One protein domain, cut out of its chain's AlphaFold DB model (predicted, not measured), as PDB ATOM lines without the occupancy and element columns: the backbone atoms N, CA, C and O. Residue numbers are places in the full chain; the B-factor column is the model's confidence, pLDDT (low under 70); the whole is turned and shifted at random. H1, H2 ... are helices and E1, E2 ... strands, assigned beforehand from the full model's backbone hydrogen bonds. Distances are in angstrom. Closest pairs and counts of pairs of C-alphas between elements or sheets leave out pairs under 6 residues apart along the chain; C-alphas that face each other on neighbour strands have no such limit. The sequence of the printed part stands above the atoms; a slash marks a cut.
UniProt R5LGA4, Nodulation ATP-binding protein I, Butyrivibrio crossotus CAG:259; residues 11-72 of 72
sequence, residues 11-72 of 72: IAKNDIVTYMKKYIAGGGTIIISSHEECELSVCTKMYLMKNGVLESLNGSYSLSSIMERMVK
ATOM      1  N   ILE A  11     156.707 290.415 182.368       91.44
ATOM      2  CA  ILE A  11     157.077 291.204 183.549       91.44
ATOM      3  C   ILE A  11     155.920 291.186 184.549       91.44
ATOM      4  O   ILE A  11     156.109 290.795 185.700       91.44
ATOM      5  N   ALA A  12     154.708 291.492 184.093       90.75
ATOM      6  CA  ALA A  12     153.516 291.488 184.930       90.75
ATOM      7  C   ALA A  12     153.184 290.085 185.482       90.75
ATOM      8  O   ALA A  12     152.745 289.955 186.628       90.75
ATOM      9  N   LYS A  13     153.465 289.015 184.721       91.19
ATOM     10  CA  LYS A  13     153.365 287.626 185.208       91.19
ATOM     11  C   LYS A  13     154.304 287.357 186.392       91.19
ATOM     12  O   LYS A  13     153.916 286.706 187.362       91.19
ATOM     13  N   ASN A  14     155.528 287.881 186.363       91.06
ATOM     14  CA  ASN A  14     156.450 287.741 187.495       91.06
ATOM     15  C   ASN A  14     155.976 288.522 188.726       91.06
ATOM     16  O   ASN A  14     156.118 288.038 189.857       91.06
ATOM     17  N   ASP A  15     155.379 289.695 188.521       93.50
ATOM     18  CA  ASP A  15     154.835 290.508 189.607       93.50
ATOM     19  C   ASP A  15     153.667 289.807 190.305       93.50
ATOM     20  O   ASP A  15     153.656 289.718 191.538       93.50
ATOM     21  N   ILE A  16     152.726 289.226 189.546       92.25
ATOM     22  CA  ILE A  16     151.600 288.499 190.147       92.25
ATOM     23  C   ILE A  16     152.074 287.249 190.899       92.25
ATOM     24  O   ILE A  16     151.651 287.022 192.033       92.25
ATOM     25  N   VAL A  17     153.024 286.486 190.351       92.19
ATOM     26  CA  VAL A  17     153.613 285.326 191.044       92.19
ATOM     27  C   VAL A  17     154.310 285.760 192.339       92.19
ATOM     28  O   VAL A  17     154.175 285.110 193.380       92.19
ATOM     29  N   THR A  18     155.030 286.884 192.312       94.38
ATOM     30  CA  THR A  18     155.690 287.449 193.497       94.38
ATOM     31  C   THR A  18     154.676 287.869 194.557       94.38
ATOM     32  O   THR A  18     154.876 287.598 195.745       94.38
ATOM     33  N   TYR A  19     153.574 288.495 194.144       93.69
ATOM     34  CA  TYR A  19     152.465 288.829 195.030       93.69
ATOM     35  C   TYR A  19     151.868 287.576 195.685       93.69
ATOM     36  O   TYR A  19     151.756 287.534 196.912       93.69
ATOM     37  N   MET A  20     151.565 286.533 194.902       94.06
ATOM     38  CA  MET A  20     151.000 285.280 195.420       94.06
ATOM     39  C   MET A  20     151.901 284.660 196.494       94.06
ATOM     40  O   MET A  20     151.429 284.325 197.580       94.06
ATOM     41  N   LYS A  21     153.214 284.583 196.235       93.88
ATOM     42  CA  LYS A  21     154.199 284.067 197.201       93.88
ATOM     43  C   LYS A  21     154.198 284.858 198.509       93.88
ATOM     44  O   LYS A  21     154.180 284.260 199.582       93.88
ATOM     45  N   LYS A  22     154.195 286.194 198.433       96.06
ATOM     46  CA  LYS A  22     154.167 287.067 199.620       96.06
ATOM     47  C   LYS A  22     152.877 286.900 200.420       96.06
ATOM     48  O   LYS A  22     152.932 286.809 201.642       96.06
ATOM     49  N   TYR A  23     151.733 286.832 199.742       95.25
ATOM     50  CA  TYR A  23     150.435 286.668 200.390       95.25
ATOM     51  C   TYR A  23     150.332 285.327 201.129       95.25
ATOM     52  O   TYR A  23     149.912 285.289 202.285       95.25
ATOM     53  N   ILE A  24     150.791 284.240 200.499       95.00
ATOM     54  CA  ILE A  24     150.827 282.908 201.118       95.00
ATOM     55  C   ILE A  24     151.790 282.881 202.312       95.00
ATOM     56  O   ILE A  24     151.442 282.359 203.370       95.00
ATOM     57  N   ALA A  25     152.970 283.499 202.192       94.62
ATOM     58  CA  ALA A  25     153.924 283.613 203.297       94.62
ATOM     59  C   ALA A  25     153.362 284.394 204.503       94.62
ATOM     60  O   ALA A  25     153.759 284.139 205.637       94.62
ATOM     61  N   GLY A  26     152.409 285.302 204.273       96.31
ATOM     62  CA  GLY A  26     151.656 285.996 205.321       96.31
ATOM     63  C   GLY A  26     150.544 285.166 205.977       96.31
ATOM     64  O   GLY A  26     149.805 285.706 206.795       96.31
ATOM     65  N   GLY A  27     150.388 283.885 205.622       95.50
ATOM     66  CA  GLY A  27     149.315 283.008 206.109       95.50
ATOM     67  C   GLY A  27     148.032 283.061 205.273       95.50
ATOM     68  O   GLY A  27     147.034 282.435 205.632       95.50
ATOM     69  N   GLY A  28     148.040 283.793 204.157       95.88
ATOM     70  CA  GLY A  28     146.926 283.839 203.220       95.88
ATOM     71  C   GLY A  28     146.766 282.533 202.440       95.88
ATOM     72  O   GLY A  28     147.730 281.828 202.154       95.88
ATOM     73  N   THR A  29     145.534 282.205 202.053       94.94
ATOM     74  CA  THR A  29     145.244 281.082 201.147       94.94
ATOM     75  C   THR A  29     144.751 281.614 199.807       94.94
ATOM     76  O   THR A  29     143.903 282.505 199.774       94.94
ATOM     77  N   ILE A  30     145.269 281.063 198.707       93.50
ATOM     78  CA  ILE A  30     144.862 281.408 197.342       93.50
ATOM     79  C   ILE A  30     144.326 280.148 196.663       93.50
ATOM     80  O   ILE A  30     144.940 279.087 196.736       93.50
ATOM     81  N   ILE A  31     143.186 280.283 195.990       94.12
ATOM     82  CA  ILE A  31     142.661 279.288 195.052       94.12
ATOM     83  C   ILE A  31     142.806 279.887 193.657       94.12
ATOM     84  O   ILE A  31     142.308 280.995 193.428       94.12
ATOM     85  N   ILE A  32     143.478 279.187 192.745       93.31
ATOM     86  CA  ILE A  32     143.669 279.625 191.358       93.31
ATOM     87  C   ILE A  32     143.126 278.579 190.379       93.31
ATOM     88  O   ILE A  32     143.293 277.381 190.609       93.31
ATOM     89  N   SER A  33     142.494 279.035 189.301       92.25
ATOM     90  CA  SER A  33     142.314 278.274 188.061       92.25
ATOM     91  C   SER A  33     143.308 278.820 187.051       92.25
ATOM     92  O   SER A  33     143.366 280.027 186.821       92.25
ATOM     93  N   SER A  34     144.144 277.941 186.510       89.69
ATOM     94  CA  SER A  34     145.167 278.322 185.548       89.69
ATOM     95  C   SER A  34     145.639 277.116 184.755       89.69
ATOM     96  O   SER A  34     145.625 275.987 185.253       89.69
ATOM     97  N   HIS A  35     146.087 277.381 183.536       86.38
ATOM     98  CA  HIS A  35     146.807 276.441 182.684       86.38
ATOM     99  C   HIS A  35     148.275 276.866 182.474       86.38
ATOM    100  O   HIS A  35     149.005 276.227 181.719       86.38
ATOM    101  N   GLU A  36     148.723 277.929 183.151       84.19
ATOM    102  CA  GLU A  36     150.069 278.489 183.038       84.19
ATOM    103  C   GLU A  36     151.038 277.837 184.033       84.19
ATOM    104  O   GLU A  36     150.805 277.814 185.245       84.19
ATOM    105  N   GLU A  37     152.186 277.365 183.541       82.69
ATOM    106  CA  GLU A  37     153.177 276.647 184.354       82.69
ATOM    107  C   GLU A  37     153.700 277.487 185.530       82.69
ATOM    108  O   GLU A  37     153.813 276.995 186.655       82.69
ATOM    109  N   CYS A  38     153.979 278.774 185.298       84.50
ATOM    110  CA  CYS A  38     154.511 279.670 186.324       84.50
ATOM    111  C   CYS A  38     153.561 279.813 187.522       84.50
ATOM    112  O   CYS A  38     154.016 279.882 188.664       84.50
ATOM    113  N   GLU A  39     152.252 279.815 187.285       87.88
ATOM    114  CA  GLU A  39     151.241 279.923 188.337       87.88
ATOM    115  C   GLU A  39     151.025 278.590 189.050       87.88
ATOM    116  O   GLU A  39     150.959 278.536 190.275       87.88
ATOM    117  N   LEU A  40     150.995 277.487 188.300       87.69
ATOM    118  CA  LEU A  40     150.898 276.151 188.883       87.69
ATOM    119  C   LEU A  40     152.119 275.818 189.755       87.69
ATOM    120  O   LEU A  40     151.978 275.138 190.769       87.69
ATOM    121  N   SER A  41     153.302 276.349 189.422       85.12
ATOM    122  CA  SER A  41     154.542 276.120 190.178       85.12
ATOM    123  C   SER A  41     154.507 276.619 191.630       85.12
ATOM    124  O   SER A  41     155.292 276.146 192.453       85.12
ATOM    125  N   VAL A  42     153.616 277.562 191.969       88.25
ATOM    126  CA  VAL A  42     153.468 278.068 193.347       88.25
ATOM    127  C   VAL A  42     152.407 277.329 194.162       88.25
ATOM    128  O   VAL A  42     152.290 277.558 195.368       88.25
ATOM    129  N   CYS A  43     151.639 276.438 193.536       89.00
ATOM    130  CA  CYS A  43     150.571 275.703 194.198       89.00
ATOM    131  C   CYS A  43     151.120 274.581 195.083       89.00
ATOM    132  O   CYS A  43     151.886 273.725 194.653       89.00
ATOM    133  N   THR A  44     150.646 274.527 196.327       88.19
ATOM    134  CA  THR A  44     150.961 273.433 197.261       88.19
ATOM    135  C   THR A  44     150.045 272.222 197.091       88.19
ATOM    136  O   THR A  44     150.354 271.133 197.566       88.19
ATOM    137  N   LYS A  45     148.877 272.418 196.471       89.31
ATOM    138  CA  LYS A  45     147.889 271.386 196.145       89.31
ATOM    139  C   LYS A  45     147.371 271.659 194.744       89.31
ATOM    140  O   LYS A  45     147.125 272.814 194.409       89.31
ATOM    141  N   MET A  46     147.184 270.609 193.957       90.31
ATOM    142  CA  MET A  46     146.688 270.726 192.591       90.31
ATOM    143  C   MET A  46     145.497 269.803 192.373       90.31
ATOM    144  O   MET A  46     145.458 268.678 192.875       90.31
ATOM    145  N   TYR A  47     144.543 270.297 191.594       91.56
ATOM    146  CA  TYR A  47     143.370 269.559 191.163       91.56
ATOM    147  C   TYR A  47     143.248 269.691 189.650       91.56
ATOM    148  O   TYR A  47     143.468 270.772 189.105       91.56
ATOM    149  N   LEU A  48     142.897 268.599 188.979       90.69
ATOM    150  CA  LEU A  48     142.616 268.586 187.552       90.69
ATOM    151  C   LEU A  48     141.107 268.505 187.356       90.69
ATOM    152  O   LEU A  48     140.470 267.558 187.816       90.69
ATOM    153  N   MET A  49     140.538 269.492 186.672       90.12
ATOM    154  CA  MET A  49     139.139 269.458 186.264       90.12
ATOM    155  C   MET A  49     139.046 268.967 184.820       90.12
ATOM    156  O   MET A  49     139.607 269.587 183.920       90.12
ATOM    157  N   LYS A  50     138.334 267.862 184.589       88.19
ATOM    158  CA  LYS A  50     138.105 267.301 183.252       88.19
ATOM    159  C   LYS A  50     136.715 266.681 183.168       88.19
ATOM    160  O   LYS A  50     136.295 265.973 184.077       88.19
ATOM    161  N   ASN A  51     135.998 266.933 182.069       89.75
ATOM    162  CA  ASN A  51     134.644 266.409 181.831       89.75
ATOM    163  C   ASN A  51     133.664 266.683 182.994       89.75
ATOM    164  O   ASN A  51     132.855 265.830 183.348       89.75
ATOM    165  N   GLY A  52     133.770 267.858 183.625       91.38
ATOM    166  CA  GLY A  52     132.943 268.238 184.778       91.38
ATOM    167  C   GLY A  52     133.306 267.541 186.096       91.38
ATOM    168  O   GLY A  52     132.631 267.767 187.098       91.38
ATOM    169  N   VAL A  53     134.365 266.728 186.124       91.50
ATOM    170  CA  VAL A  53     134.854 266.032 187.320       91.50
ATOM    171  C   VAL A  53     136.153 266.675 187.793       91.50
ATOM    172  O   VAL A  53     137.046 266.943 186.991       91.50
ATOM    173  N   LEU A  54     136.257 266.916 189.101       91.88
ATOM    174  CA  LEU A  54     137.461 267.427 189.749       91.88
ATOM    175  C   LEU A  54     138.216 266.279 190.431       91.88
ATOM    176  O   LEU A  54     137.680 265.622 191.321       91.88
ATOM    177  N   GLU A  55     139.466 266.060 190.035       91.69
ATOM    178  CA  GLU A  55     140.344 265.019 190.572       91.69
ATOM    179  C   GLU A  55     141.513 265.651 191.335       91.69
ATOM    180  O   GLU A  55     142.158 266.579 190.848       91.69
ATOM    181  N   SER A  56     141.808 265.146 192.537       90.56
ATOM    182  CA  SER A  56     142.979 265.577 193.308       90.56
ATOM    183  C   SER A  56     144.243 264.927 192.760       90.56
ATOM    184  O   SER A  56     144.319 263.701 192.664       90.56
ATOM    185  N   LEU A  57     145.268 265.727 192.468       87.94
ATOM    186  CA  LEU A  57     146.569 265.224 192.031       87.94
ATOM    187  C   LEU A  57     147.417 264.874 193.259       87.94
ATOM    188  O   LEU A  57     148.280 265.632 193.695       87.94
ATOM    189  N   ASN A  58     147.130 263.715 193.852       70.81
ATOM    190  CA  ASN A  58     147.833 263.213 195.034       70.81
ATOM    191  C   ASN A  58     149.085 262.432 194.606       70.81
ATOM    192  O   ASN A  58     149.022 261.229 194.375       70.81
ATOM    193  N   GLY A  59     150.221 263.117 194.470       67.81
ATOM    194  CA  GLY A  59     151.502 262.496 194.121       67.81
ATOM    195  C   GLY A  59     152.509 263.495 193.555       67.81
ATOM    196  O   GLY A  59     152.164 264.638 193.259       67.81
ATOM    197  N   SER A  60     153.759 263.062 193.385       66.12
ATOM    198  CA  SER A  60     154.774 263.838 192.664       66.12
ATOM    199  C   SER A  60     154.498 263.770 191.163       66.12
ATOM    200  O   SER A  60     155.081 262.957 190.450       66.12
ATOM    201  N   TYR A  61     153.574 264.598 190.686       72.62
ATOM    202  CA  TYR A  61     153.355 264.805 189.259       72.62
ATOM    203  C   TYR A  61     154.292 265.904 188.763       72.62
ATOM    204  O   TYR A  61     154.373 266.974 189.368       72.62
ATOM    205  N   SER A  62     154.992 265.661 187.654       78.50
ATOM    206  CA  SER A  62     155.647 266.753 186.936       78.50
ATOM    207  C   SER A  62     154.587 267.640 186.286       78.50
ATOM    208  O   SER A  62     153.551 267.146 185.831       78.50
ATOM    209  N   LEU A  63     154.863 268.942 186.184       77.25
ATOM    210  CA  LEU A  63     154.002 269.891 185.467       77.25
ATOM    211  C   LEU A  63     153.713 269.409 184.035       77.25
ATOM    212  O   LEU A  63     152.562 269.415 183.610       77.25
ATOM    213  N   SER A  64     154.717 268.854 183.352       80.75
ATOM    214  CA  SER A  64     154.562 268.250 182.023       80.75
ATOM    215  C   SER A  64     153.514 267.132 181.977       80.75
ATOM    216  O   SER A  64     152.679 267.108 181.077       80.75
ATOM    217  N   SER A  65     153.494 266.238 182.973       83.62
ATOM    218  CA  SER A  65     152.515 265.148 183.046       83.62
ATOM    219  C   SER A  65     151.092 265.674 183.249       83.62
ATOM    220  O   SER A  65     150.139 265.122 182.696       83.62
ATOM    221  N   ILE A  66     150.941 266.758 184.013       84.00
ATOM    222  CA  ILE A  66     149.647 267.404 184.248       84.00
ATOM    223  C   ILE A  66     149.151 268.071 182.963       84.00
ATOM    224  O   ILE A  66     148.002 267.863 182.579       84.00
ATOM    225  N   MET A  67     150.020 268.808 182.267       81.69
ATOM    226  CA  MET A  67     149.675 269.474 181.007       81.69
ATOM    227  C   MET A  67     149.277 268.468 179.920       81.69
ATOM    228  O   MET A  67     148.279 268.668 179.234       81.69
ATOM    229  N   GLU A  68     149.969 267.329 179.809       83.69
ATOM    230  CA  GLU A  68     149.567 266.262 178.881       83.69
ATOM    231  C   GLU A  68     148.155 265.721 179.158       83.69
ATOM    232  O   GLU A  68     147.431 265.374 178.221       83.69
ATOM    233  N   ARG A  69     147.749 265.647 180.432       83.00
ATOM    234  CA  ARG A  69     146.404 265.202 180.838       83.00
ATOM    235  C   ARG A  69     145.318 266.253 180.594       83.00
ATOM    236  O   ARG A  69     144.149 265.875 180.598       83.00
ATOM    237  N   MET A  70     145.684 267.526 180.421       77.81
ATOM    238  CA  MET A  70     144.750 268.601 180.061       77.81
ATOM    239  C   MET A  70     144.421 268.606 178.562       77.81
ATOM    240  O   MET A  70     143.299 268.938 178.196       77.81
ATOM    241  N   VAL A  71     145.388 268.257 177.701       75.19
ATOM    242  CA  VAL A  71     145.234 268.308 176.230       75.19
ATOM    243  C   VAL A  71     144.569 267.049 175.660       75.19
ATOM    244  O   VAL A  71     143.859 267.123 174.657       75.19
ATOM    245  N   LYS A  72     144.808 265.887 176.272       60.03
ATOM    246  CA  LYS A  72     144.083 264.634 175.985       60.03
ATOM    247  C   LYS A  72     142.766 264.616 176.739       60.03
ATOM    248  O   LYS A  72     141.852 263.827 176.409       60.03
TER     249      LYS A  72
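This is residues 11 to 72 of the 72 residues of the protein "Nodulation ATP-binding protein I" of Butyrivibrio crossotus CAG:259 (UniProt R5LGA4). A helix, H1, makes one end of the domain, and a small two-stranded hairpin, E1 and E2, lies toward the other end with the last helix, H3, near E1. Between these two ends sits the short helix H2, near H1 and near H3 with few contacts to either, and a long link leads from H1 to it. The printed part has 62 residues with three named helices and two named strands, in the order H1, H2, E1, E2, H3; the sheet has the order E1 - E2 and is antiparallel, and the class is mixed, helices and strands. The whole is only just compact, close to loose, with a radius of gyration of the C-alphas of 12.6 A, and the C-alphas span 34 by 25 by 22 A.

H1, residues 11 to 25, is close to but not clearly touching H2, residues 37 to 40; their closest C-alphas are those of Val 17 and Glu 39, 6.5 A apart. H2 is also close to but not clearly touching H3, residues 63 to 71, where the closest C-alphas, of Glu 37 and Leu 63, are 6.9 A apart. E1, residues 47 to 50, and E2, residues 53 to 56, form a hairpin with a tight link, antiparallel at 155 degrees between their directions. Across it N 48 and O 55 are 2.8 A apart and N 53 and O 50 are 2.9 A apart, within hydrogen-bond range. The closest C-alphas of E1 and H3 are those of Lys 50 and Met 70, 7.5 A apart. H1 is apart from E1, E2 and H3, and H2 is apart from E2. In H1 and H3 every O i to N i+4 pair is within hydrogen-bond range; H2 is too short for such a pair.

H1 runs from C-alpha 11 at (157.077, 291.204, 183.549) to C-alpha 25 at (153.924, 283.613, 203.297), 21.4 A. H2, Glu 37 to Leu 40, is 5.1 A long. E1, Tyr 47 to Lys 50, measures 9.8 A, and E2, Val 53 to Ser 56, measures 10.1 A. H3 spans 12.8 A from Leu 63 and ends with C-alpha 71 at (145.234, 268.308, 176.230).

The two C-alphas farthest apart are those of Gly 26 and Lys 72, at 37.1 A. The printed part has no cut and ends at Lys 72, the chain's last residue. The link from H1 to H2, with 11 residues, is long; those from H2 to E1 and from E2 to H3 are short. The mean pLDDT of the printed part is 87.5, and the model's confidence is under 70 at residues 59 to 60 and at residue 72.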